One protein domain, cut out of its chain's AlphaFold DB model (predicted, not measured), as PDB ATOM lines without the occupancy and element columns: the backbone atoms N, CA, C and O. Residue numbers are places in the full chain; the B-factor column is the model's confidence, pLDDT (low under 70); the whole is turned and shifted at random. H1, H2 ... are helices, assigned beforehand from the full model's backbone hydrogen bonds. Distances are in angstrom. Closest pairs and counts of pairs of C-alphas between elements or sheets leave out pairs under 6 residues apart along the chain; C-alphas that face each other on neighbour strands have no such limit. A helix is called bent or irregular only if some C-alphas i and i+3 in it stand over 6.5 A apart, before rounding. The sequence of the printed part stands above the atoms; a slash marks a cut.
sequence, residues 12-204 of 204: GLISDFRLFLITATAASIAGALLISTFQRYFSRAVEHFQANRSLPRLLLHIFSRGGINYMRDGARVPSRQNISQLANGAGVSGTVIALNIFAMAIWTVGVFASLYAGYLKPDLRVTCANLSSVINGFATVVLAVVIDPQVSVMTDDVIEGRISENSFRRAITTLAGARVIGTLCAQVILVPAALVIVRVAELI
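What this domain is: This is residues 12 to 204 of the 204 residues of the protein "Cation/multidrug efflux pump" of Caballeronia sordidicola (UniProt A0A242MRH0). This is a long, loose bundle in which the long helices H1, H6, H7a and the short arm H5b run up and down, with H1 packed along H7a, with H6 meeting H7a near the link that joins them, and with H5a packed on both H6 and H7a. At the end of H1 the chain leaves the bundle through small H2 and H3, far from the middle, and comes back to H4, beside the start of H7a. The printed part has 193 residues with seven named helices, H1 to H7 in order, and no named strand; the class is all helix. It is loose and elongated, with a radius of gyration of the C-alphas of 20.1 A and spans of 61 by 36 by 34 A.

How they stand to each other: Begin with the longest helix, H1, residues 12 to 52, which has a kink of 32 degrees near residue 35. Its residues 18 to 36 touch H7a, residues 165 to 188, opposite ways at a shallow tilt of 12 degrees; look at C-alphas Ala 32 and Ala 176, the closest, 5.6 A apart. H7, residues 165 to 203, is the hub; it was assigned as one helix by its hydrogen bonds but is bent, C-alphas 188 and 191 being 7.2 A apart. H5, residues 94 to 120, likewise one helix by its hydrogen bonds, is bent with C-alphas 108 and 111 6.8 A apart. Its arm H5a, residues 94 to 108, touches H7a the same way at a steep tilt of 46 degrees, closest at C-alphas Ala 105 and Gly 182, 4.2 A. Its arm H5b, residues 111 to 120, forms a helical hairpin with H6, residues 122 to 159, closest at C-alphas Gly 118 and Arg 125, 3.8 A. H7b, residues 191 to 203, touches H5b at C-alphas Ala 113 and Ala 194, the closest, 4.3 A. H2, residues 55 to 62, touches H1 at its residues 45 to 49, closest at C-alphas Phe 49 and Leu 55, 6.6 A. H3, residues 65 to 70, touches no helix. H4, residues 80 to 89, only just touches H7a, with 3 pairs of C-alphas within 8 A, the closest Gly 89 and Ser 167, 7.4 A. In H5a, H5b and H7b every O i to N i+4 pair is within hydrogen-bond range; elsewhere it is 35 of 37 in H1, 3 of 4 in H2, 4 of 6 in H4, 26 of 34 in H6, 19 of 20 in H7a, and 0 of 2 in H3, where O i to N i+3 gives 0 of 3.

Where its parts are: Find C-alpha 12 at (163.031, 122.295, 123.381); from there H1 runs 56.0 A to C-alpha 52. H6 runs 53.8 A from C-alpha 122 at (170.741, 114.789, 136.946), H7a 35.4 A, and H7b 18.9 A to C-alpha 203 at (183.797, 119.144, 143.935); H5a spans 21.0 A and H5b 14.4 A. H6 is irregular at C-alphas 123 and 126, 8.1 A apart, H4 at 81 and 84, 7.3 A, and H3 only just, at 66 and 69, 6.54 A.

The domain as a whole: The C-alphas farthest apart, Ala 51 and Asp 123, are 61.4 A apart. The printed part has no cut and no long link. Mean pLDDT of the printed part is 73.9; look for values under 70 at residues 12 to 14, 17, 33 and 35 to 92.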
ATOM      1  N   GLY A  12     164.189 121.539 122.878       63.00
ATOM      2  CA  GLY A  12     163.031 122.295 123.381       63.00
ATOM      3  C   GLY A  12     163.297 122.978 124.724       63.00
ATOM      4  O   GLY A  12     162.993 124.153 124.896       63.00
ATOM      5  N   LEU A  13     163.978 122.294 125.644       65.56
ATOM      6  CA  LEU A  13     164.155 122.789 127.010       65.56
ATOM      7  C   LEU A  13     165.080 124.014 127.078       65.56
ATOM      8  O   LEU A  13     164.806 124.967 127.803       65.56
ATOM      9  N   ILE A  14     166.156 124.040 126.284       64.62
ATOM     10  CA  ILE A  14     167.006 125.237 126.151       64.62
ATOM     11  C   ILE A  14     166.197 126.406 125.580       64.62
ATOM     12  O   ILE A  14     166.384 127.547 126.007       64.62
ATOM     13  N   SER A  15     165.297 126.132 124.632       74.06
ATOM     14  CA  SER A  15     164.389 127.140 124.088       74.06
ATOM     15  C   SER A  15     163.416 127.651 125.154       74.06
ATOM     16  O   SER A  15     163.208 128.858 125.233       74.06
ATOM     17  N   ASP A  16     162.905 126.786 126.030       77.06
ATOM     18  CA  ASP A  16     162.016 127.164 127.137       77.06
ATOM     19  C   ASP A  16     162.738 128.011 128.191       77.06
ATOM     20  O   ASP A  16     162.234 129.052 128.613       77.06
ATOM     21  N   PHE A  17     163.969 127.644 128.566       68.88
ATOM     22  CA  PHE A  17     164.791 128.461 129.466       68.88
ATOM     23  C   PHE A  17     165.134 129.818 128.853       68.88
ATOM     24  O   PHE A  17     165.061 130.836 129.541       68.88
ATOM     25  N   ARG A  18     165.466 129.863 127.556       74.44
ATOM     26  CA  ARG A  18     165.659 131.127 126.832       74.44
ATOM     27  C   ARG A  18     164.370 131.937 126.768       74.44
ATOM     28  O   ARG A  18     164.427 133.151 126.929       74.44
ATOM     29  N   LEU A  19     163.215 131.297 126.597       78.44
ATOM     30  CA  LEU A  19     161.917 131.962 126.616       78.44
ATOM     31  C   LEU A  19     161.623 132.562 127.996       78.44
ATOM     32  O   LEU A  19     161.252 133.730 128.066       78.44
ATOM     33  N   PHE A  20     161.863 131.833 129.092       76.06
ATOM     34  CA  PHE A  20     161.731 132.367 130.456       76.06
ATOM     35  C   PHE A  20     162.673 133.528 130.729       76.06
ATOM     36  O   PHE A  20     162.330 134.503 131.394       76.06
ATOM     37  N   LEU A  21     163.874 133.453 130.186       74.62
ATOM     38  CA  LEU A  21     164.838 134.521 130.290       74.62
ATOM     39  C   LEU A  21     164.435 135.749 129.442       74.62
ATOM     40  O   LEU A  21     164.627 136.888 129.881       74.62
ATOM     41  N   ILE A  22     163.838 135.556 128.264       76.25
ATOM     42  CA  ILE A  22     163.268 136.635 127.444       76.25
ATOM     43  C   ILE A  22     162.081 137.277 128.167       76.25
ATOM     44  O   ILE A  22     162.008 138.505 128.226       76.25
ATOM     45  N   THR A  23     161.187 136.490 128.772       78.56
ATOM     46  CA  THR A  23     160.064 137.033 129.549       78.56
ATOM     47  C   THR A  23     160.551 137.757 130.800       78.56
ATOM     48  O   THR A  23     160.053 138.841 131.086       78.56
ATOM     49  N   ALA A  24     161.582 137.258 131.490       73.56
ATOM     50  CA  ALA A  24     162.227 137.961 132.603       73.56
ATOM     51  C   ALA A  24     162.846 139.298 132.161       73.56
ATOM     52  O   ALA A  24     162.765 140.300 132.877       73.56
ATOM     53  N   THR A  25     163.422 139.347 130.959       72.00
ATOM     54  CA  THR A  25     163.951 140.583 130.368       72.00
ATOM     55  C   THR A  25     162.825 141.552 130.020       72.00
ATOM     56  O   THR A  25     162.892 142.717 130.402       72.00
ATOM     57  N   ALA A  26     161.760 141.081 129.366       78.50
ATOM     58  CA  ALA A  26     160.587 141.889 129.038       78.50
ATOM     59  C   ALA A  26     159.907 142.440 130.302       78.50
ATOM     60  O   ALA A  26     159.608 143.630 130.374       78.50
ATOM     61  N   ALA A  27     159.748 141.606 131.333       78.62
ATOM     62  CA  ALA A  27     159.245 142.007 132.642       78.62
ATOM     63  C   ALA A  27     160.175 143.020 133.323       78.62
ATOM     64  O   ALA A  27     159.696 143.976 133.925       78.62
ATOM     65  N   SER A  28     161.496 142.872 133.187       71.12
ATOM     66  CA  SER A  28     162.467 143.839 133.716       71.12
ATOM     67  C   SER A  28     162.419 145.175 132.981       71.12
ATOM     68  O   SER A  28     162.519 146.214 133.625       71.12
ATOM     69  N   ILE A  29     162.219 145.174 131.660       71.69
ATOM     70  CA  ILE A  29     162.006 146.394 130.868       71.69
ATOM     71  C   ILE A  29     160.706 147.072 131.302       71.69
ATOM     72  O   ILE A  29     160.711 148.263 131.608       71.69
ATOM     73  N   ALA A  30     159.608 146.318 131.386       75.62
ATOM     74  CA  ALA A  30     158.330 146.830 131.869       75.62
ATOM     75  C   ALA A  30     158.465 147.401 133.290       75.62
ATOM     76  O   ALA A  30     158.033 148.520 133.549       75.62
ATOM     77  N   GLY A  31     159.150 146.689 134.186       72.38
ATOM     78  CA  GLY A  31     159.458 147.138 135.541       72.38
ATOM     79  C   GLY A  31     160.303 148.412 135.571       72.38
ATOM     80  O   GLY A  31     159.969 149.341 136.296       72.38
ATOM     81  N   ALA A  32     161.351 148.512 134.749       70.25
ATOM     82  CA  ALA A  32     162.186 149.709 134.655       70.25
ATOM     83  C   ALA A  32     161.396 150.933 134.162       70.25
ATOM     84  O   ALA A  32     161.556 152.031 134.698       70.25
ATOM     85  N   LEU A  33     160.495 150.744 133.194       68.38
ATOM     86  CA  LEU A  33     159.573 151.794 132.754       68.38
ATOM     87  C   LEU A  33     158.612 152.195 133.886       68.38
ATOM     88  O   LEU A  33     158.408 153.386 134.138       68.38
ATOM     89  N   LEU A  34     158.077 151.211 134.613       71.81
ATOM     90  CA  LEU A  34     157.174 151.432 135.741       71.81
ATOM     91  C   LEU A  34     157.861 152.119 136.924       71.81
ATOM     92  O   LEU A  34     157.210 152.942 137.560       71.81
ATOM     93  N   ILE A  35     159.152 151.880 137.185       65.75
ATOM     94  CA  ILE A  35     159.914 152.546 138.259       65.75
ATOM     95  C   ILE A  35     159.810 154.065 138.126       65.75
ATOM     96  O   ILE A  35     159.477 154.739 139.096       65.75
ATOM     97  N   SER A  36     159.998 154.612 136.922       59.81
ATOM     98  CA  SER A  36     159.904 156.062 136.700       59.81
ATOM     99  C   SER A  36     158.512 156.625 137.037       59.81
ATOM    100  O   SER A  36     158.378 157.731 137.573       59.81
ATOM    101  N   THR A  37     157.469 155.833 136.776       60.75
ATOM    102  CA  THR A  37     156.075 156.170 137.085       60.75
ATOM    103  C   THR A  37     155.824 156.066 138.585       60.75
ATOM    104  O   THR A  37     155.301 157.002 139.186       60.75
ATOM    105  N   PHE A  38     156.266 154.972 139.205       64.12
ATOM    106  CA  PHE A  38     156.100 154.692 140.626       64.12
ATOM    107  C   PHE A  38     156.827 155.723 141.491       64.12
ATOM    108  O   PHE A  38     156.267 156.194 142.470       64.12
ATOM    109  N   GLN A  39     158.023 156.158 141.090       59.16
ATOM    110  CA  GLN A  39     158.768 157.221 141.762       59.16
ATOM    111  C   GLN A  39     158.031 158.561 141.752       59.16
ATOM    112  O   GLN A  39     157.912 159.206 142.788       59.16
ATOM    113  N   ARG A  40     157.518 158.997 140.590       62.38
ATOM    114  CA  ARG A  40     156.717 160.235 140.487       62.38
ATOM    115  C   ARG A  40     155.438 160.139 141.307       62.38
ATOM    116  O   ARG A  40     155.020 161.114 141.929       62.38
ATOM    117  N   TYR A  41     154.834 158.961 141.284       65.38
ATOM    118  CA  TYR A  41     153.625 158.657 142.013       65.38
ATOM    119  C   TYR A  41     153.855 158.737 143.534       65.38
ATOM    120  O   TYR A  41     153.136 159.451 144.230       65.38
ATOM    121  N   PHE A  42     154.919 158.103 144.031       63.81
ATOM    122  CA  PHE A  42     155.306 158.138 145.440       63.81
ATOM    123  C   PHE A  42     155.702 159.537 145.917       63.81
ATOM    124  O   PHE A  42     155.259 159.929 146.989       63.81
ATOM    125  N   SER A  43     156.462 160.323 145.140       62.09
ATOM    126  CA  SER A  43     156.790 161.709 145.526       62.09
ATOM    127  C   SER A  43     155.526 162.536 145.788       62.09
ATOM    128  O   SER A  43     155.391 163.142 146.847       62.09
ATOM    129  N   ARG A  44     154.545 162.477 144.874       62.22
ATOM    130  CA  ARG A  44     153.253 163.162 145.050       62.22
ATOM    131  C   ARG A  44     152.460 162.607 146.223       62.22
ATOM    132  O   ARG A  44     151.783 163.358 146.918       62.22
ATOM    133  N   ALA A  45     152.537 161.298 146.444       62.59
ATOM    134  CA  ALA A  45     151.885 160.673 147.578       62.59
ATOM    135  C   ALA A  45     152.470 161.166 148.911       62.59
ATOM    136  O   ALA A  45     151.714 161.452 149.832       62.59
ATOM    137  N   VAL A  46     153.791 161.340 149.000       60.41
ATOM    138  CA  VAL A  46     154.471 161.882 150.186       60.41
ATOM    139  C   VAL A  46     154.119 163.356 150.410       60.41
ATOM    140  O   VAL A  46     153.780 163.724 151.533       60.41
ATOM    141  N   GLU A  47     154.105 164.187 149.367       61.97
ATOM    142  CA  GLU A  47     153.676 165.595 149.462       61.97
ATOM    143  C   GLU A  47     152.224 165.715 149.956       61.97
ATOM    144  O   GLU A  47     151.917 166.473 150.878       61.97
ATOM    145  N   HIS A  48     151.321 164.902 149.399       60.00
ATOM    146  CA  HIS A  48     149.913 164.879 149.799       60.00
ATOM    147  C   HIS A  48     149.712 164.279 151.206       60.00
ATOM    148  O   HIS A  48     148.737 164.598 151.895       60.00
ATOM    149  N   PHE A  49     150.646 163.431 151.652       60.44
ATOM    150  CA  PHE A  49     150.651 162.828 152.982       60.44
ATOM    151  C   PHE A  49     151.090 163.836 154.040       60.44
ATOM    152  O   PHE A  49     150.463 163.912 155.097       60.44
ATOM    153  N   GLN A  50     152.102 164.656 153.741       56.44
ATOM    154  CA  GLN A  50     152.520 165.742 154.625       56.44
ATOM    155  C   GLN A  50     151.390 166.754 154.872       56.44
ATOM    156  O   GLN A  50     151.267 167.257 155.988       56.44
ATOM    157  N   ALA A  51     150.515 166.980 153.884       60.19
ATOM    158  CA  ALA A  51     149.357 167.865 154.022       60.19
ATOM    159  C   ALA A  51     148.189 167.265 154.838       60.19
ATOM    160  O   ALA A  51     147.538 167.986 155.586       60.19
ATOM    161  N   ASN A  52     147.909 165.958 154.714       58.72
ATOM    162  CA  ASN A  52     146.685 165.340 155.262       58.72
ATOM    163  C   ASN A  52     146.907 164.323 156.402       58.72
ATOM    164  O   ASN A  52     145.928 163.767 156.910       58.72
ATOM    165  N   ARG A  53     148.165 164.035 156.782       57.50
ATOM    166  CA  ARG A  53     148.603 163.117 157.865       57.50
ATOM    167  C   ARG A  53     147.854 161.770 157.966       57.50
ATOM    168  O   ARG A  53     147.827 161.157 159.028       57.50
ATOM    169  N   SER A  54     147.253 161.270 156.883       60.38
ATOM    170  CA  SER A  54     146.500 160.007 156.883       60.38
ATOM    171  C   SER A  54     146.821 159.151 155.653       60.38
ATOM    172  O   SER A  54     146.391 159.423 154.535       60.38
ATOM    173  N   LEU A  55     147.577 158.071 155.883       55.94
ATOM    174  CA  LEU A  55     147.977 157.070 154.886       55.94
ATOM    175  C   LEU A  55     146.777 156.415 154.160       55.94
ATOM    176  O   LEU A  55     146.856 156.235 152.945       55.94
ATOM    177  N   PRO A  56     145.638 156.107 154.827       55.19
ATOM    178  CA  PRO A  56     144.533 155.384 154.188       55.19
ATOM    179  C   PRO A  56     143.754 156.199 153.144       55.19
ATOM    180  O   PRO A  56     143.388 155.671 152.096       55.19
ATOM    181  N   ARG A  57     143.508 157.498 153.385       56.34
ATOM    182  CA  ARG A  57     142.788 158.365 152.423       56.34
ATOM    183  C   ARG A  57     143.600 158.638 151.166       56.34
ATOM    184  O   ARG A  57     143.035 158.913 150.111       56.34
ATOM    185  N   LEU A  58     144.915 158.525 151.286       54.62
ATOM    186  CA  LEU A  58     145.847 158.759 150.208       54.62
ATOM    187  C   LEU A  58     145.859 157.602 149.212       54.62
ATOM    188  O   LEU A  58     145.750 157.859 148.020       54.62
ATOM    189  N   LEU A  59     145.834 156.354 149.708       58.44
ATOM    190  CA  LEU A  59     145.558 155.137 148.922       58.44
ATOM    191  C   LEU A  59     144.215 155.229 148.164       58.44
ATOM    192  O   LEU A  59     144.124 154.809 147.012       58.44
ATOM    193  N   LEU A  60     143.219 155.867 148.790       58.12
ATOM    194  CA  LEU A  60     141.937 156.321 148.225       58.12
ATOM    195  C   LEU A  60     142.049 157.022 146.856       58.12
ATOM    196  O   LEU A  60     141.362 156.701 145.886       58.12
ATOM    197  N   HIS A  61     142.918 158.030 146.794       55.06
ATOM    198  CA  HIS A  61     142.982 158.984 145.680       55.06
ATOM    199  C   HIS A  61     143.811 158.494 144.487       55.06
ATOM    200  O   HIS A  61     143.703 159.033 143.385       55.06
ATOM    201  N   ILE A  62     144.611 157.449 144.694       52.16
ATOM    202  CA  ILE A  62     145.509 156.843 143.697       52.16
ATOM    203  C   ILE A  62     144.732 156.213 142.544       52.16
ATOM    204  O   ILE A  62     145.180 156.231 141.400       52.16
ATOM    205  N   PHE A  63     143.526 155.730 142.837       53.88
ATOM    206  CA  PHE A  63     142.613 155.131 141.871       53.88
ATOM    207  C   PHE A  63     141.806 156.159 141.049       53.88
ATOM    208  O   PHE A  63     140.959 155.771 140.243       53.88
ATOM    209  N   SER A  64     142.053 157.467 141.205       53.62
ATOM    210  CA  SER A  64     141.343 158.511 140.454       53.62
ATOM    211  C   SER A  64     141.965 158.786 139.073       53.62
ATOM    212  O   SER A  64     143.178 158.931 138.914       53.62
ATOM    213  N   ARG A  65     141.091 158.899 138.061       44.84
ATOM    214  CA  ARG A  65     141.345 158.910 136.601       44.84
ATOM    215  C   ARG A  65     142.296 159.997 136.059       44.84
ATOM    216  O   ARG A  65     142.610 159.977 134.872       44.84
ATOM    217  N   GLY A  66     142.784 160.924 136.885       47.00
ATOM    218  CA  GLY A  66     143.650 162.033 136.455       47.00
ATOM    219  C   GLY A  66     145.105 161.650 136.134       47.00
ATOM    220  O   GLY A  66     145.771 162.364 135.390       47.00
ATOM    221  N   GLY A  67     145.610 160.522 136.652       44.78
ATOM    222  CA  GLY A  67     147.014 160.111 136.474       44.78
ATOM    223  C   GLY A  67     147.359 159.528 135.096       44.78
ATOM    224  O   GLY A  67     148.516 159.576 134.681       44.78
ATOM    225  N   ILE A  68     146.361 159.014 134.370       50.22
ATOM    226  CA  ILE A  68     146.549 158.217 133.145       50.22
ATOM    227  C   ILE A  68     146.917 159.096 131.940       50.22
ATOM    228  O   ILE A  68     147.761 158.717 131.130       50.22
ATOM    229  N   ASN A  69     146.358 160.307 131.835       38.53
ATOM    230  CA  ASN A  69     146.551 161.157 130.654       38.53
ATOM    231  C   ASN A  69     147.956 161.800 130.573       38.53
ATOM    232  O   ASN A  69     148.352 162.277 129.518       38.53
ATOM    233  N   TYR A  70     148.730 161.765 131.666       39.59
ATOM    234  CA  TYR A  70     150.101 162.297 131.746       39.59
ATOM    235  C   TYR A  70     151.189 161.219 131.559       39.59
ATOM    236  O   TYR A  70     152.377 161.536 131.473       39.59
ATOM    237  N   MET A  71     150.802 159.935 131.488       41.69
ATOM    238  CA  MET A  71     151.715 158.803 131.261       41.69
ATOM    239  C   MET A  71     152.336 158.819 129.858       41.69
ATOM    240  O   MET A  71     153.392 158.227 129.644       41.69
ATOM    241  N   ARG A  72     151.704 159.512 128.905       40.78
ATOM    242  CA  ARG A  72     152.125 159.539 127.501       40.78
ATOM    243  C   ARG A  72     153.320 160.467 127.237       40.78
ATOM    244  O   ARG A  72     154.127 160.157 126.367       40.78
ATOM    245  N   ASP A  73     153.497 161.521 128.033       39.22
ATOM    246  CA  ASP A  73     154.557 162.524 127.816       39.22
ATOM    247  C   ASP A  73     155.876 162.205 128.551       39.22
ATOM    248  O   ASP A  73     156.907 162.833 128.313       39.22
ATOM    249  N   GLY A  74     155.874 161.216 129.453       37.12
ATOM    250  CA  GLY A  74     157.029 160.866 130.291       37.12
ATOM    251  C   GLY A  74     157.980 159.817 129.707       37.12
ATOM    252  O   GLY A  74     159.081 159.644 130.231       37.12
ATOM    253  N   ALA A  75     157.586 159.125 128.637       35.53
ATOM    254  CA  ALA A  75     158.370 158.058 128.022       35.53
ATOM    255  C   ALA A  75     159.459 158.623 127.091       35.53
ATOM    256  O   ALA A  75     159.395 158.480 125.873       35.53
ATOM    257  N   ARG A  76     160.487 159.272 127.652       39.59
ATOM    258  CA  ARG A  76     161.726 159.546 126.909       39.59
ATOM    259  C   ARG A  76     162.772 158.492 127.240       39.59
ATOM    260  O   ARG A  76     163.427 158.540 128.276       39.59
ATOM    261  N   VAL A  77     162.904 157.543 126.317       39.72
ATOM    262  CA  VAL A  77     163.992 156.562 126.262       39.72
ATOM    263  C   VAL A  77     165.329 157.320 126.244       39.72
ATOM    264  O   VAL A  77     165.499 158.193 125.386       39.72
ATOM    265  N   PRO A  78     166.280 157.038 127.154       42.00
ATOM    266  CA  PRO A  78     167.585 157.683 127.111       42.00
ATOM    267  C   PRO A  78     168.319 157.210 125.851       42.00
ATOM    268  O   PRO A  78     168.511 156.011 125.642       42.00
ATOM    269  N   SER A  79     168.694 158.148 124.981       38.19
ATOM    270  CA  SER A  79     169.400 157.863 123.731       38.19
ATOM    271  C   SER A  79     170.826 157.360 123.996       38.19
ATOM    272  O   SER A  79     171.478 157.732 124.973       38.19
ATOM    273  N   ARG A  80     171.338 156.510 123.098       40.16
ATOM    274  CA  ARG A  80     172.633 155.814 123.235       40.16
ATOM    275  C   ARG A  80     173.862 156.737 123.297       40.16
ATOM    276  O   ARG A  80     174.895 156.315 123.802       40.16
ATOM    277  N   GLN A  81     173.752 157.989 122.851       37.25
ATOM    278  CA  GLN A  81     174.816 159.000 122.968       37.25
ATOM    279  C   GLN A  81     174.952 159.583 124.387       37.25
ATOM    280  O   GLN A  81     176.001 160.124 124.721       37.25
ATOM    281  N   ASN A  82     173.945 159.408 125.250       43.38
ATOM    282  CA  ASN A  82     173.946 159.934 126.616       43.38
ATOM    283  C   ASN A  82     174.539 158.973 127.654       43.38
ATOM    284  O   ASN A  82     174.568 159.327 128.823       43.38
ATOM    285  N   ILE A  83     175.001 157.774 127.283       45.66
ATOM    286  CA  ILE A  83     175.435 156.755 128.258       45.66
ATOM    287  C   ILE A  83     176.699 157.200 129.021       45.66
ATOM    288  O   ILE A  83     176.756 157.043 130.239       45.66
ATOM    289  N   SER A  84     177.671 157.838 128.355       40.66
ATOM    290  CA  SER A  84     178.869 158.373 129.031       40.66
ATOM    291  C   SER A  84     178.603 159.693 129.770       40.66
ATOM    292  O   SER A  84     179.174 159.933 130.832       40.66
ATOM    293  N   GLN A  85     177.681 160.528 129.272       39.62
ATOM    294  CA  GLN A  85     177.262 161.762 129.954       39.62
ATOM    295  C   GLN A  85     176.288 161.510 131.122       39.62
ATOM    296  O   GLN A  85     176.184 162.343 132.022       39.62
ATOM    297  N   LEU A  86     175.588 160.368 131.155       44.88
ATOM    298  CA  LEU A  86     174.806 159.925 132.313       44.88
ATOM    299  C   LEU A  86     175.731 159.531 133.464       44.88
ATOM    300  O   LEU A  86     175.493 159.981 134.574       44.88
ATOM    301  N   ALA A  87     176.797 158.767 133.207       46.47
ATOM    302  CA  ALA A  87     177.750 158.381 134.251       46.47
ATOM    303  C   ALA A  87     178.442 159.606 134.883       46.47
ATOM    304  O   ALA A  87     178.539 159.699 136.100       46.47
ATOM    305  N   ASN A  88     178.825 160.597 134.070       42.34
ATOM    306  CA  ASN A  88     179.476 161.814 134.570       42.34
ATOM    307  C   ASN A  88     178.506 162.854 135.166       42.34
ATOM    308  O   ASN A  88     178.941 163.736 135.898       42.34
ATOM    309  N   GLY A  89     177.205 162.782 134.859       48.09
ATOM    310  CA  GLY A  89     176.208 163.786 135.262       48.09
ATOM    311  C   GLY A  89     175.109 163.292 136.208       48.09
ATOM    312  O   GLY A  89     174.235 164.080 136.562       48.09
ATOM    313  N   ALA A  90     175.096 162.008 136.575       53.66
ATOM    314  CA  ALA A  90     174.106 161.418 137.481       53.66
ATOM    315  C   ALA A  90     174.588 161.321 138.937       53.66
ATOM    316  O   ALA A  90     173.842 160.830 139.773       53.66
ATOM    317  N   GLY A  91     175.814 161.754 139.249       61.00
ATOM    318  CA  GLY A  91     176.372 161.666 140.605       61.00
ATOM    319  C   GLY A  91     176.708 160.241 141.067       61.00
ATOM    320  O   GLY A  91     177.080 160.058 142.217       61.00
ATOM    321  N   VAL A  92     176.606 159.238 140.186       69.94
ATOM    322  CA  VAL A  92     176.952 157.837 140.475       69.94
ATOM    323  C   VAL A  92     178.233 157.480 139.733       69.94
ATOM    324  O   VAL A  92     178.296 157.609 138.511       69.94
ATOM    325  N   SER A  93     179.241 156.984 140.454       78.06
ATOM    326  CA  SER A  93     180.488 156.523 139.835       78.06
ATOM    327  C   SER A  93     180.227 155.396 138.828       78.06
ATOM    328  O   SER A  93     179.453 154.472 139.091       78.06
ATOM    329  N   GLY A  94     180.920 155.425 137.685       77.50
ATOM    330  CA  GLY A  94     180.836 154.368 136.671       77.50
ATOM    331  C   GLY A  94     181.132 152.971 137.231       77.50
ATOM    332  O   GLY A  94     180.525 151.995 136.796       77.50
ATOM    333  N   THR A  95     181.979 152.880 138.262       81.69
ATOM    334  CA  THR A  95     182.263 151.629 138.978       81.69
ATOM    335  C   THR A  95     181.030 151.080 139.697       81.69
ATOM    336  O   THR A  95     180.775 149.881 139.635       81.69
ATOM    337  N   VAL A  96     180.223 151.941 140.327       82.94
ATOM    338  CA  VAL A  96     178.979 151.540 141.011       82.94
ATOM    339  C   VAL A  96     177.958 151.032 139.994       82.94
ATOM    340  O   VAL A  96     177.307 150.015 140.220       82.94
ATOM    341  N   ILE A  97     177.860 151.690 138.836       83.25
ATOM    342  CA  ILE A  97     176.988 151.249 137.740       83.25
ATOM    343  C   ILE A  97     177.433 149.874 137.224       83.25
ATOM    344  O   ILE A  97     176.602 148.978 137.090       83.25
ATOM    345  N   ALA A  98     178.730 149.688 136.965       85.56
ATOM    346  CA  ALA A  98     179.276 148.416 136.498       85.56
ATOM    347  C   ALA A  98     179.036 147.285 137.509       85.56
ATOM    348  O   ALA A  98     178.606 146.195 137.127       85.56
ATOM    349  N   LEU A  99     179.241 147.556 138.799       87.25
ATOM    350  CA  LEU A  99     178.999 146.569 139.842       87.25
ATOM    351  C   LEU A  99     177.510 146.244 139.994       87.25
ATOM    352  O   LEU A  99     177.165 145.083 140.183       87.25
ATOM    353  N   ASN A 100     176.620 147.228 139.840       88.50
ATOM    354  CA  ASN A 100     175.179 146.986 139.825       88.50
ATOM    355  C   ASN A 100     174.773 146.078 138.655       88.50
ATOM    356  O   ASN A 100     174.023 145.127 138.847       88.50
ATOM    357  N   ILE A 101     175.300 146.321 137.448       88.62
ATOM    358  CA  ILE A 101     175.061 145.449 136.284       88.62
ATOM    359  C   ILE A 101     175.512 144.019 136.599       88.62
ATOM    360  O   ILE A 101     174.761 143.073 136.366       88.62
ATOM    361  N   PHE A 102     176.715 143.866 137.152       90.50
ATOM    362  CA  PHE A 102     177.281 142.569 137.509       90.50
ATOM    363  C   PHE A 102     176.447 141.839 138.569       90.50
ATOM    364  O   PHE A 102     176.057 140.690 138.368       90.50
ATOM    365  N   ALA A 103     176.108 142.516 139.666       90.06
ATOM    366  CA  ALA A 103     175.301 141.949 140.738       90.06
ATOM    367  C   ALA A 103     173.899 141.558 140.245       90.06
ATOM    368  O   ALA A 103     173.417 140.469 140.551       90.06
ATOM    369  N   MET A 104     173.274 142.391 139.408       88.69
ATOM    370  CA  MET A 104     171.979 142.089 138.790       88.69
ATOM    371  C   MET A 104     172.058 140.919 137.805       88.69
ATOM    372  O   MET A 104     171.122 140.120 137.739       88.69
ATOM    373  N   ALA A 105     173.160 140.782 137.063       89.56
ATOM    374  CA  ALA A 105     173.388 139.636 136.190       89.56
ATOM    375  C   ALA A 105     173.500 138.336 137.000       89.56
ATOM    376  O   ALA A 105     172.818 137.370 136.667       89.56
ATOM    377  N   ILE A 106     174.277 138.331 138.092       90.31
ATOM    378  CA  ILE A 106     174.394 137.172 138.993       90.31
ATOM    379  C   ILE A 106     173.041 136.832 139.618       90.31
ATOM    380  O   ILE A 106     172.614 135.684 139.545       90.31
ATOM    381  N   TRP A 107     172.343 137.825 140.176       90.88
ATOM    382  CA  TRP A 107     171.022 137.633 140.779       90.88
ATOM    383  C   TRP A 107     170.040 136.995 139.794       90.88
ATOM    384  O   TRP A 107     169.286 136.086 140.130       90.88
ATOM    385  N   THR A 108     170.023 137.494 138.557       86.62
ATOM    386  CA  THR A 108     169.078 137.032 137.536       86.62
ATOM    387  C   THR A 108     169.445 135.640 137.040       86.62
ATOM    388  O   THR A 108     168.573 134.788 136.898       86.62
ATOM    389  N   VAL A 109     170.730 135.396 136.773       90.62
ATOM    390  CA  VAL A 109     171.191 134.128 136.207       90.62
ATOM    391  C   VAL A 109     171.205 133.003 137.240       90.62
ATOM    392  O   VAL A 109     171.025 131.855 136.853       90.62
ATOM    393  N   GLY A 110     171.370 133.301 138.534       88.88
ATOM    394  CA  GLY A 110     171.603 132.308 139.588       88.88
ATOM    395  C   GLY A 110     170.558 131.194 139.633       88.88
ATOM    396  O   GLY A 110     170.914 130.015 139.643       88.88
ATOM    397  N   VAL A 111     169.270 131.542 139.548       86.75
ATOM    398  CA  VAL A 111     168.181 130.547 139.527       86.75
ATOM    399  C   VAL A 111     168.205 129.711 138.251       86.75
ATOM    400  O   VAL A 111     168.191 128.481 138.311       86.75
ATOM    401  N   PHE A 112     168.260 130.362 137.090       85.31
ATOM    402  CA  PHE A 112     168.177 129.672 135.803       85.31
ATOM    403  C   PHE A 112     169.415 128.814 135.523       85.31
ATOM    404  O   PHE A 112     169.281 127.697 135.031       85.31
ATOM    405  N   ALA A 113     170.607 129.290 135.887       87.88
ATOM    406  CA  ALA A 113     171.850 128.542 135.758       87.88
ATOM    407  C   ALA A 113     171.857 127.307 136.661       87.88
ATOM    408  O   ALA A 113     172.293 126.248 136.226       87.88
ATOM    409  N   SER A 114     171.328 127.412 137.882       89.94
ATOM    410  CA  SER A 114     171.240 126.280 138.815       89.94
ATOM    411  C   SER A 114     170.272 125.202 138.336       89.94
ATOM    412  O   SER A 114     170.573 124.011 138.414       89.94
ATOM    413  N   LEU A 115     169.125 125.614 137.789       87.19
ATOM    414  CA  LEU A 115     168.169 124.696 137.172       87.19
ATOM    415  C   LEU A 115     168.766 124.013 135.936       87.19
ATOM    416  O   LEU A 115     168.647 122.798 135.790       87.19
ATOM    417  N   TYR A 116     169.445 124.774 135.076       84.50
ATOM    418  CA  TYR A 116     170.099 124.228 133.890       84.50
ATOM    419  C   TYR A 116     171.273 123.299 134.252       84.50
ATOM    420  O   TYR A 116     171.422 122.237 133.656       84.50
ATOM    421  N   ALA A 117     172.050 123.621 135.288       88.88
ATOM    422  CA  ALA A 117     173.107 122.762 135.825       88.88
ATOM    423  C   ALA A 117     172.562 121.422 136.346       88.88
ATOM    424  O   ALA A 117     173.088 120.363 136.005       88.88
ATOM    425  N   GLY A 118     171.462 121.454 137.105       87.75
ATOM    426  CA  GLY A 118     170.802 120.242 137.591       87.75
ATOM    427  C   GLY A 118     170.174 119.392 136.483       87.75
ATOM    428  O   GLY A 118     169.955 118.199 136.678       87.75
ATOM    429  N   TYR A 119     169.903 119.985 135.319       85.31
ATOM    430  CA  TYR A 119     169.534 119.251 134.111       85.31
ATOM    431  C   TYR A 119     170.756 118.620 133.425       85.31
ATOM    432  O   TYR A 119     170.700 117.452 133.053       85.31
ATOM    433  N   LEU A 120     171.873 119.350 133.306       85.62
ATOM    434  CA  LEU A 120     173.123 118.839 132.724       85.62
ATOM    435  C   LEU A 120     173.713 117.659 133.516       85.62
ATOM    436  O   LEU A 120     174.314 116.762 132.927       85.62
ATOM    437  N   LYS A 121     173.549 117.655 134.843       87.50
ATOM    438  CA  LYS A 121     173.951 116.556 135.735       87.50
ATOM    439  C   LYS A 121     172.786 116.147 136.645       87.50
ATOM    440  O   LYS A 121     172.706 116.626 137.779       87.50
ATOM    441  N   PRO A 122     171.909 115.235 136.184       86.56
ATOM    442  CA  PRO A 122     170.741 114.789 136.946       86.56
ATOM    443  C   PRO A 122     171.090 114.202 138.320       86.56
ATOM    444  O   PRO A 122     170.373 114.451 139.289       86.56
ATOM    445  N   ASP A 123     172.222 113.500 138.423       89.06
ATOM    446  CA  ASP A 123     172.700 112.897 139.676       89.06
ATOM    447  C   ASP A 123     173.001 113.946 140.762       89.06
ATOM    448  O   ASP A 123     172.870 113.673 141.953       89.06
ATOM    449  N   LEU A 124     173.341 115.177 140.360       90.00
ATOM    450  CA  LEU A 124     173.669 116.297 141.249       90.00
ATOM    451  C   LEU A 124     172.562 117.361 141.289       90.00
ATOM    452  O   LEU A 124     172.800 118.492 141.722       90.00
ATOM    453  N   ARG A 125     171.341 117.038 140.841       88.38
ATOM    454  CA  ARG A 125     170.259 118.021 140.663       88.38
ATOM    455  C   ARG A 125     169.908 118.779 141.944       88.38
ATOM    456  O   ARG A 125     169.682 119.986 141.888       88.38
ATOM    457  N   VAL A 126     169.883 118.095 143.089       91.25
ATOM    458  CA  VAL A 126     169.590 118.717 144.394       91.25
ATOM    459  C   VAL A 126     170.723 119.652 144.820       91.25
ATOM    460  O   VAL A 126     170.463 120.780 145.231       91.25
ATOM    461  N   THR A 127     171.976 119.228 144.655       91.12
ATOM    462  CA  THR A 127     173.159 120.049 144.950       91.12
ATOM    463  C   THR A 127     173.184 121.308 144.084       91.12
ATOM    464  O   THR A 127     173.320 122.412 144.606       91.12
ATOM    465  N   CYS A 128     172.953 121.165 142.776       90.31
ATOM    466  CA  CYS A 128     172.859 122.293 141.850       90.31
ATOM    467  C   CYS A 128     171.730 123.255 142.246       90.31
ATOM    468  O   CYS A 128     171.937 124.466 142.264       90.31
ATOM    469  N   ALA A 129     170.554 122.737 142.619       89.44
ATOM    470  CA  ALA A 129     169.440 123.564 143.077       89.44
ATOM    471  C   ALA A 129     169.770 124.334 144.369       89.44
ATOM    472  O   ALA A 129     169.420 125.509 144.480       89.44
ATOM    473  N   ASN A 130     170.490 123.719 145.310       92.81
ATOM    474  CA  ASN A 130     170.922 124.378 146.544       92.81
ATOM    475  C   ASN A 130     171.952 125.487 146.290       92.81
ATOM    476  O   ASN A 130     171.905 126.518 146.957       92.81
ATOM    477  N   LEU A 131     172.834 125.340 145.296       92.69
ATOM    478  CA  LEU A 131     173.795 126.389 144.927       92.69
ATOM    479  C   LEU A 131     173.108 127.682 144.444       92.69
ATOM    480  O   LEU A 131     173.659 128.765 144.630       92.69
ATOM    481  N   SER A 132     171.877 127.604 143.927       92.44
ATOM    482  CA  SER A 132     171.063 128.773 143.546       92.44
ATOM    483  C   SER A 132     170.879 129.772 144.687       92.44
ATOM    484  O   SER A 132     171.035 130.982 144.501       92.44
ATOM    485  N   SER A 133     170.555 129.274 145.885       92.62
ATOM    486  CA  SER A 133     170.295 130.131 147.043       92.62
ATOM    487  C   SER A 133     171.571 130.828 147.507       92.62
ATOM    488  O   SER A 133     171.533 132.014 147.829       92.62
ATOM    489  N   VAL A 134     172.708 130.129 147.449       92.88
ATOM    490  CA  VAL A 134     174.032 130.677 147.764       92.88
ATOM    491  C   VAL A 134     174.408 131.783 146.778       92.88
ATOM    492  O   VAL A 134     174.810 132.867 147.195       92.88
ATOM    493  N   ILE A 135     174.226 131.547 145.476       92.25
ATOM    494  CA  ILE A 135     174.555 132.517 144.420       92.25
ATOM    495  C   ILE A 135     173.691 133.777 144.541       92.25
ATOM    496  O   ILE A 135     174.208 134.895 144.503       92.25
ATOM    497  N   ASN A 136     172.381 133.615 144.734       91.75
ATOM    498  CA  ASN A 136     171.474 134.752 144.894       91.75
ATOM    499  C   ASN A 136     171.711 135.488 146.215       91.75
ATOM    500  O   ASN A 136     171.672 136.717 146.251       91.75
ATOM    501  N   GLY A 137     171.998 134.758 147.295       91.94
ATOM    502  CA  GLY A 137     172.395 135.341 148.573       91.94
ATOM    503  C   GLY A 137     173.653 136.192 148.426       91.94
ATOM    504  O   GLY A 137     173.667 137.342 148.857       91.94
ATOM    505  N   PHE A 138     174.665 135.690 147.716       91.88
ATOM    506  CA  PHE A 138     175.868 136.459 147.400       91.88
ATOM    507  C   PHE A 138     175.547 137.731 146.604       91.88
ATOM    508  O   PHE A 138     175.973 138.819 146.988       91.88
ATOM    509  N   ALA A 139     174.737 137.630 145.544       91.81
ATOM    510  CA  ALA A 139     174.305 138.801 144.780       91.81
ATOM    511  C   ALA A 139     173.565 139.826 145.654       91.81
ATOM    512  O   ALA A 139     173.768 141.030 145.503       91.81
ATOM    513  N   THR A 140     172.752 139.353 146.600       91.88
ATOM    514  CA  THR A 140     172.028 140.203 147.552       91.88
ATOM    515  C   THR A 140     172.974 140.963 148.457       91.88
ATOM    516  O   THR A 140     172.823 142.170 148.616       91.88
ATOM    517  N   VAL A 141     173.979 140.282 149.003       92.94
ATOM    518  CA  VAL A 141     175.001 140.914 149.840       92.94
ATOM    519  C   VAL A 141     175.771 141.967 149.046       92.94
ATOM    520  O   VAL A 141     175.970 143.065 149.547       92.94
ATOM    521  N   VAL A 142     176.154 141.687 147.795       89.25
ATOM    522  CA  VAL A 142     176.849 142.674 146.949       89.25
ATOM    523  C   VAL A 142     175.983 143.914 146.709       89.25
ATOM    524  O   VAL A 142     176.479 145.034 146.832       89.25
ATOM    525  N   LEU A 143     174.694 143.733 146.399       89.44
ATOM    526  CA  LEU A 143     173.765 144.854 146.234       89.44
ATOM    527  C   LEU A 143     173.641 145.666 147.530       89.44
ATOM    528  O   LEU A 143     173.812 146.882 147.498       89.44
ATOM    529  N   ALA A 144     173.446 144.991 148.662       92.25
ATOM    530  CA  ALA A 144     173.264 145.634 149.959       92.25
ATOM    531  C   ALA A 144     174.520 146.354 150.469       92.25
ATOM    532  O   ALA A 144     174.430 147.393 151.112       92.25
ATOM    533  N   VAL A 145     175.709 145.822 150.191       91.00
ATOM    534  CA  VAL A 145     176.973 146.405 150.661       91.00
ATOM    535  C   VAL A 145     177.444 147.540 149.760       91.00
ATOM    536  O   VAL A 145     178.136 148.437 150.235       91.00
ATOM    537  N   VAL A 146     177.100 147.528 148.468       84.81
ATOM    538  CA  VAL A 146     177.661 148.506 147.525       84.81
ATOM    539  C   VAL A 146     176.638 149.472 146.956       84.81
ATOM    540  O   VAL A 146     176.940 150.655 146.832       84.81
ATOM    541  N   ILE A 147     175.440 149.013 146.603       86.69
ATOM    542  CA  ILE A 147     174.438 149.868 145.960       86.69
ATOM    543  C   ILE A 147     173.630 150.629 147.007       86.69
ATOM    544  O   ILE A 147     173.452 151.840 146.868       86.69
ATOM    545  N   ASP A 148     173.208 149.960 148.077       88.88
ATOM    546  CA  ASP A 148     172.351 150.579 149.091       88.88
ATOM    547  C   ASP A 148     173.021 151.776 149.797       88.88
ATOM    548  O   ASP A 148     172.375 152.824 149.892       88.88
ATOM    549  N   PRO A 149     174.314 151.733 150.198       86.62
ATOM    550  CA  PRO A 149     174.968 152.890 150.809       86.62
ATOM    551  C   PRO A 149     175.083 154.073 149.849       86.62
ATOM    552  O   PRO A 149     174.947 155.217 150.264       86.62
ATOM    553  N   GLN A 150     175.294 153.811 148.556       84.50
ATOM    554  CA  GLN A 150     175.378 154.866 147.544       84.50
ATOM    555  C   GLN A 150     174.031 155.571 147.393       84.50
ATOM    556  O   GLN A 150     173.968 156.796 147.419       84.50
ATOM    557  N   VAL A 151     172.938 154.811 147.299       85.69
ATOM    558  CA  VAL A 151     171.590 155.388 147.221       85.69
ATOM    559  C   VAL A 151     171.231 156.135 148.509       85.69
ATOM    560  O   VAL A 151     170.620 157.202 148.429       85.69
ATOM    561  N   SER A 152     171.639 155.624 149.677       87.94
ATOM    562  CA  SER A 152     171.425 156.287 150.969       87.94
ATOM    563  C   SER A 152     172.134 157.640 151.033       87.94
ATOM    564  O   SER A 152     171.474 158.651 151.244       87.94
ATOM    565  N   VAL A 153     173.440 157.681 150.752       86.00
ATOM    566  CA  VAL A 153     174.226 158.928 150.767       86.00
ATOM    567  C   VAL A 153     173.668 159.940 149.768       86.00
ATOM    568  O   VAL A 153     173.502 161.108 150.098       86.00
ATOM    569  N   MET A 154     173.293 159.498 148.564       82.88
ATOM    570  CA  MET A 154     172.677 160.390 147.579       82.88
ATOM    571  C   MET A 154     171.317 160.932 148.029       82.88
ATOM    572  O   MET A 154     170.932 162.022 147.617       82.88
ATOM    573  N   THR A 155     170.571 160.171 148.832       84.31
ATOM    574  CA  THR A 155     169.296 160.629 149.398       84.31
ATOM    575  C   THR A 155     169.546 161.720 150.437       84.31
ATOM    576  O   THR A 155     168.901 162.767 150.377       84.31
ATOM    577  N   ASP A 156     170.524 161.518 151.319       85.38
ATOM    578  CA  ASP A 156     170.928 162.513 152.319       85.38
ATOM    579  C   ASP A 156     171.450 163.791 151.643       85.38
ATOM    580  O   ASP A 156     171.032 164.895 151.981       85.38
ATOM    581  N   ASP A 157     172.254 163.657 150.586       83.94
ATOM    582  CA  ASP A 157     172.758 164.785 149.799       83.94
ATOM    583  C   ASP A 157     171.651 165.615 149.129       83.94
ATOM    584  O   ASP A 157     171.814 166.822 148.937       83.94
ATOM    585  N   VAL A 158     170.525 164.995 148.759       82.19
ATOM    586  CA  VAL A 158     169.353 165.716 148.235       82.19
ATOM    587  C   VAL A 158     168.634 166.468 149.346       82.19
ATOM    588  O   VAL A 158     168.253 167.620 149.149       82.19
ATOM    589  N   ILE A 159     168.470 165.841 150.513       82.25
ATOM    590  CA  ILE A 159     167.831 166.459 151.683       82.25
ATOM    591  C   ILE A 159     168.649 167.660 152.167       82.25
ATOM    592  O   ILE A 159     168.091 168.706 152.490       82.25
ATOM    593  N   GLU A 160     169.974 167.536 152.162       86.31
ATOM    594  CA  GLU A 160     170.908 168.596 152.541       86.31
ATOM    595  C   GLU A 160     171.122 169.646 151.433       86.31
ATOM    596  O   GLU A 160     171.875 170.603 151.615       86.31
ATOM    597  N   GLY A 161     170.472 169.493 150.273       78.56
ATOM    598  CA  GLY A 161     170.541 170.440 149.158       78.56
ATOM    599  C   GLY A 161     171.872 170.449 148.397       78.56
ATOM    600  O   GLY A 161     172.080 171.315 147.547       78.56
ATOM    601  N   ARG A 162     172.771 169.489 148.662       78.44
ATOM    602  CA  ARG A 162     174.042 169.316 147.935       78.44
ATOM    603  C   ARG A 162     173.824 168.814 146.509       78.44
ATOM    604  O   ARG A 162     174.571 169.181 145.603       78.44
ATOM    605  N   ILE A 163     172.805 167.979 146.305       77.38
ATOM    606  CA  ILE A 163     172.443 167.401 145.008       77.38
ATOM    607  C   ILE A 163     171.000 167.783 144.668       77.38
ATOM    608  O   ILE A 163     170.109 167.748 145.508       77.38
ATOM    609  N   SER A 164     170.738 168.126 143.404       76.38
ATOM    610  CA  SER A 164     169.373 168.409 142.955       76.38
ATOM    611  C   SER A 164     168.533 167.135 142.826       76.38
ATOM    612  O   SER A 164     169.017 166.101 142.355       76.38
ATOM    613  N   GLU A 165     167.233 167.226 143.117       73.19
ATOM    614  CA  GLU A 165     166.289 166.114 142.921       73.19
ATOM    615  C   GLU A 165     166.333 165.533 141.500       73.19
ATOM    616  O   GLU A 165     166.205 164.326 141.303       73.19
ATOM    617  N   ASN A 166     166.545 166.378 140.486       71.25
ATOM    618  CA  ASN A 166     166.670 165.930 139.100       71.25
ATOM    619  C   ASN A 166     167.901 165.039 138.884       71.25
ATOM    620  O   ASN A 166     167.829 164.079 138.113       71.25
ATOM    621  N   SER A 167     169.012 165.325 139.564       70.81
ATOM    622  CA  SER A 167     170.226 164.503 139.494       70.81
ATOM    623  C   SER A 167     170.013 163.161 140.191       70.81
ATOM    624  O   SER A 167     170.328 162.122 139.616       70.81
ATOM    625  N   PHE A 168     169.348 163.158 141.348       76.25
ATOM    626  CA  PHE A 168     168.952 161.932 142.045       76.25
ATOM    627  C   PHE A 168     167.982 161.071 141.226       76.25
ATOM    628  O   PHE A 168     168.198 159.875 141.039       76.25
ATOM    629  N   ARG A 169     166.948 161.669 140.621       70.38
ATOM    630  CA  ARG A 169     166.024 160.954 139.720       70.38
ATOM    631  C   ARG A 169     166.761 160.327 138.532       70.38
ATOM    632  O   ARG A 169     166.458 159.192 138.152       70.38
ATOM    633  N   ARG A 170     167.748 161.030 137.959       70.12
ATOM    634  CA  ARG A 170     168.620 160.487 136.901       70.12
ATOM    635  C   ARG A 170     169.472 159.327 137.410       70.12
ATOM    636  O   ARG A 170     169.573 158.330 136.699       70.12
ATOM    637  N   ALA A 171     170.029 159.416 138.616       75.69
ATOM    638  CA  ALA A 171     170.791 158.343 139.251       75.69
ATOM    639  C   ALA A 171     169.970 157.061 139.385       75.69
ATOM    640  O   ALA A 171     170.368 156.014 138.874       75.69
ATOM    641  N   ILE A 172     168.769 157.152 139.965       78.19
ATOM    642  CA  ILE A 172     167.917 155.974 140.136       78.19
ATOM    643  C   ILE A 172     167.462 155.408 138.786       78.19
ATOM    644  O   ILE A 172     167.463 154.194 138.596       78.19
ATOM    645  N   THR A 173     167.143 156.264 137.809       70.88
ATOM    646  CA  THR A 173     166.812 155.806 136.446       70.88
ATOM    647  C   THR A 173     167.999 155.085 135.795       70.88
ATOM    648  O   THR A 173     167.819 154.079 135.112       70.88
ATOM    649  N   THR A 174     169.224 155.557 136.042       74.44
ATOM    650  CA  THR A 174     170.460 154.923 135.557       74.44
ATOM    651  C   THR A 174     170.670 153.556 136.208       74.44
ATOM    652  O   THR A 174     170.945 152.586 135.505       74.44
ATOM    653  N   LEU A 175     170.471 153.443 137.525       79.75
ATOM    654  CA  LEU A 175     170.546 152.172 138.252       79.75
ATOM    655  C   LEU A 175     169.455 151.181 137.809       79.75
ATOM    656  O   LEU A 175     169.723 149.986 137.671       79.75
ATOM    657  N   ALA A 176     168.248 151.662 137.506       77.12
ATOM    658  CA  ALA A 176     167.187 150.842 136.922       77.12
ATOM    659  C   ALA A 176     167.542 150.367 135.500       77.12
ATOM    660  O   ALA A 176     167.319 149.207 135.158       77.12
ATOM    661  N   GLY A 177     168.155 151.227 134.680       74.56
ATOM    662  CA  GLY A 177     168.684 150.848 133.368       74.56
ATOM    663  C   GLY A 177     169.796 149.799 133.464       74.56
ATOM    664  O   GLY A 177     169.793 148.820 132.718       74.56
ATOM    665  N   ALA A 178     170.701 149.947 134.434       79.75
ATOM    666  CA  ALA A 178     171.741 148.966 134.737       79.75
ATOM    667  C   ALA A 178     171.163 147.584 135.084       79.75
ATOM    668  O   ALA A 178     171.708 146.576 134.644       79.75
ATOM    669  N   ARG A 179     170.019 147.515 135.777       81.31
ATOM    670  CA  ARG A 179     169.315 146.244 136.016       81.31
ATOM    671  C   ARG A 179     168.886 145.565 134.715       81.31
ATOM    672  O   ARG A 179     169.105 144.369 134.568       81.31
ATOM    673  N   VAL A 180     168.323 146.315 133.766       75.38
ATOM    674  CA  VAL A 180     167.936 145.774 132.446       75.38
ATOM    675  C   VAL A 180     169.159 145.282 131.672       75.38
ATOM    676  O   VAL A 180     169.122 144.224 131.055       75.38
ATOM    677  N   ILE A 181     170.270 146.018 131.724       79.31
ATOM    678  CA  ILE A 181     171.520 145.567 131.101       79.31
ATOM    679  C   ILE A 181     172.015 144.282 131.780       79.31
ATOM    680  O   ILE A 181     172.397 143.343 131.090       79.31
ATOM    681  N   GLY A 182     171.938 144.197 133.109       83.06
ATOM    682  CA  GLY A 182     172.288 142.996 133.866       83.06
ATOM    683  C   GLY A 182     171.472 141.769 133.449       83.06
ATOM    684  O   GLY A 182     172.044 140.697 133.255       83.06
ATOM    685  N   THR A 183     170.160 141.909 133.224       79.94
ATOM    686  CA  THR A 183     169.326 140.787 132.756       79.94
ATOM    687  C   THR A 183     169.639 140.371 131.319       79.94
ATOM    688  O   THR A 183     169.585 139.183 131.000       79.94
ATOM    689  N   LEU A 184     170.035 141.313 130.458       80.31
ATOM    690  CA  LEU A 184     170.543 141.006 129.119       80.31
ATOM    691  C   LEU A 184     171.886 140.269 129.185       80.31
ATOM    692  O   LEU A 184     172.075 139.274 128.490       80.31
ATOM    693  N   CYS A 185     172.802 140.702 130.054       82.00
ATOM    694  CA  CYS A 185     174.062 140.000 130.296       82.00
ATOM    695  C   CYS A 185     173.822 138.580 130.832       82.00
ATOM    696  O   CYS A 185     174.499 137.647 130.404       82.00
ATOM    697  N   ALA A 186     172.820 138.391 131.696       84.69
ATOM    698  CA  ALA A 186     172.445 137.077 132.214       84.69
ATOM    699  C   ALA A 186     172.071 136.078 131.102       84.69
ATOM    700  O   ALA A 186     172.381 134.897 131.235       84.69
ATOM    701  N   GLN A 187     171.498 136.535 129.979       76.06
ATOM    702  CA  GLN A 187     171.221 135.678 128.809       76.06
ATOM    703  C   GLN A 187     172.485 135.004 128.278       76.06
ATOM    704  O   GLN A 187     172.493 133.813 127.972       76.06
ATOM    705  N   VAL A 188     173.552 135.793 128.151       84.19
ATOM    706  CA  VAL A 188     174.830 135.356 127.582       84.19
ATOM    707  C   VAL A 188     175.590 134.499 128.591       84.19
ATOM    708  O   VAL A 188     176.222 133.511 128.225       84.19
ATOM    709  N   ILE A 189     175.495 134.857 129.871       86.00
ATOM    710  CA  ILE A 189     176.235 134.220 130.962       86.00
ATOM    711  C   ILE A 189     175.551 132.924 131.446       86.00
ATOM    712  O   ILE A 189     176.185 132.134 132.138       86.00
ATOM    713  N   LEU A 190     174.303 132.642 131.048       84.69
ATOM    714  CA  LEU A 190     173.541 131.472 131.507       84.69
ATOM    715  C   LEU A 190     174.306 130.147 131.371       84.69
ATOM    716  O   LEU A 190     174.456 129.416 132.348       84.69
ATOM    717  N   VAL A 191     174.781 129.838 130.163       85.75
ATOM    718  CA  VAL A 191     175.477 128.575 129.875       85.75
ATOM    719  C   VAL A 191     176.801 128.464 130.641       85.75
ATOM    720  O   VAL A 191     176.978 127.467 131.341       85.75
ATOM    721  N   PRO A 192     177.725 129.449 130.583       88.88
ATOM    722  CA  PRO A 192     178.970 129.346 131.340       88.88
ATOM    723  C   PRO A 192     178.731 129.316 132.856       88.88
ATOM    724  O   PRO A 192     179.406 128.559 133.548       88.88
ATOM    725  N   ALA A 193     177.745 130.053 133.378       88.75
ATOM    726  CA  ALA A 193     177.396 129.998 134.796       88.75
ATOM    727  C   ALA A 193     176.905 128.606 135.216       88.75
ATOM    728  O   ALA A 193     177.332 128.096 136.248       88.75
ATOM    729  N   ALA A 194     176.061 127.957 134.412       89.25
ATOM    730  CA  ALA A 194     175.593 126.607 134.711       89.25
ATOM    731  C   ALA A 194     176.735 125.582 134.722       89.25
ATOM    732  O   ALA A 194     176.782 124.725 135.601       89.25
ATOM    733  N   LEU A 195     177.693 125.693 133.797       90.25
ATOM    734  CA  LEU A 195     178.875 124.826 133.775       90.25
ATOM    735  C   LEU A 195     179.749 125.014 135.023       90.25
ATOM    736  O   LEU A 195     180.239 124.034 135.581       90.25
ATOM    737  N   VAL A 196     179.905 126.255 135.497       92.25
ATOM    738  CA  VAL A 196     180.593 126.539 136.765       92.25
ATOM    739  C   VAL A 196     179.861 125.882 137.934       92.25
ATOM    740  O   VAL A 196     180.505 125.243 138.761       92.25
ATOM    741  N   ILE A 197     178.530 125.978 137.987       91.25
ATOM    742  CA  ILE A 197     177.721 125.348 139.043       91.25
ATOM    743  C   ILE A 197     177.886 123.830 139.027       91.25
ATOM    744  O   ILE A 197     178.114 123.247 140.083       91.25
ATOM    745  N   VAL A 198     177.833 123.196 137.851       91.56
ATOM    746  CA  VAL A 198     178.102 121.756 137.715       91.56
ATOM    747  C   VAL A 198     179.484 121.422 138.260       91.56
ATOM    748  O   VAL A 198     179.621 120.496 139.051       91.56
ATOM    749  N   ARG A 199     180.508 122.198 137.886       92.94
ATOM    750  CA  ARG A 199     181.874 121.923 138.324       92.94
ATOM    751  C   ARG A 199     182.042 122.063 139.832       92.94
ATOM    752  O   ARG A 199     182.747 121.265 140.433       92.94
ATOM    753  N   VAL A 200     181.398 123.057 140.436       92.50
ATOM    754  CA  VAL A 200     181.377 123.228 141.893       92.50
ATOM    755  C   VAL A 200     180.622 122.077 142.554       92.50
ATOM    756  O   VAL A 200     181.106 121.540 143.540       92.50
ATOM    757  N   ALA A 201     179.485 121.655 141.998       91.25
ATOM    758  CA  ALA A 201     178.717 120.530 142.521       91.25
ATOM    759  C   ALA A 201     179.474 119.193 142.437       91.25
ATOM    760  O   ALA A 201     179.256 118.342 143.282       91.25
ATOM    761  N   GLU A 202     180.358 119.006 141.452       91.69
ATOM    762  CA  GLU A 202     181.238 117.828 141.354       91.69
ATOM    763  C   GLU A 202     182.385 117.830 142.381       91.69
ATOM    764  O   GLU A 202     183.009 116.793 142.597       91.69
ATOM    765  N   LEU A 203     182.718 118.991 142.954       91.50
ATOM    766  CA  LEU A 203     183.797 119.144 143.935       91.50
ATOM    767  C   LEU A 203     183.321 118.991 145.388       91.50
ATOM    768  O   LEU A 203     184.165 118.876 146.277       91.50
ATOM    769  N   ILE A 204     182.006 119.046 145.618       86.94
ATOM    770  CA  ILE A 204     181.350 118.891 146.925       86.94
ATOM    771  C   ILE A 204     180.920 117.436 147.086       86.94
ATOM    772  O   ILE A 204     181.188 116.876 148.171       86.94
TER     773      ILE A 204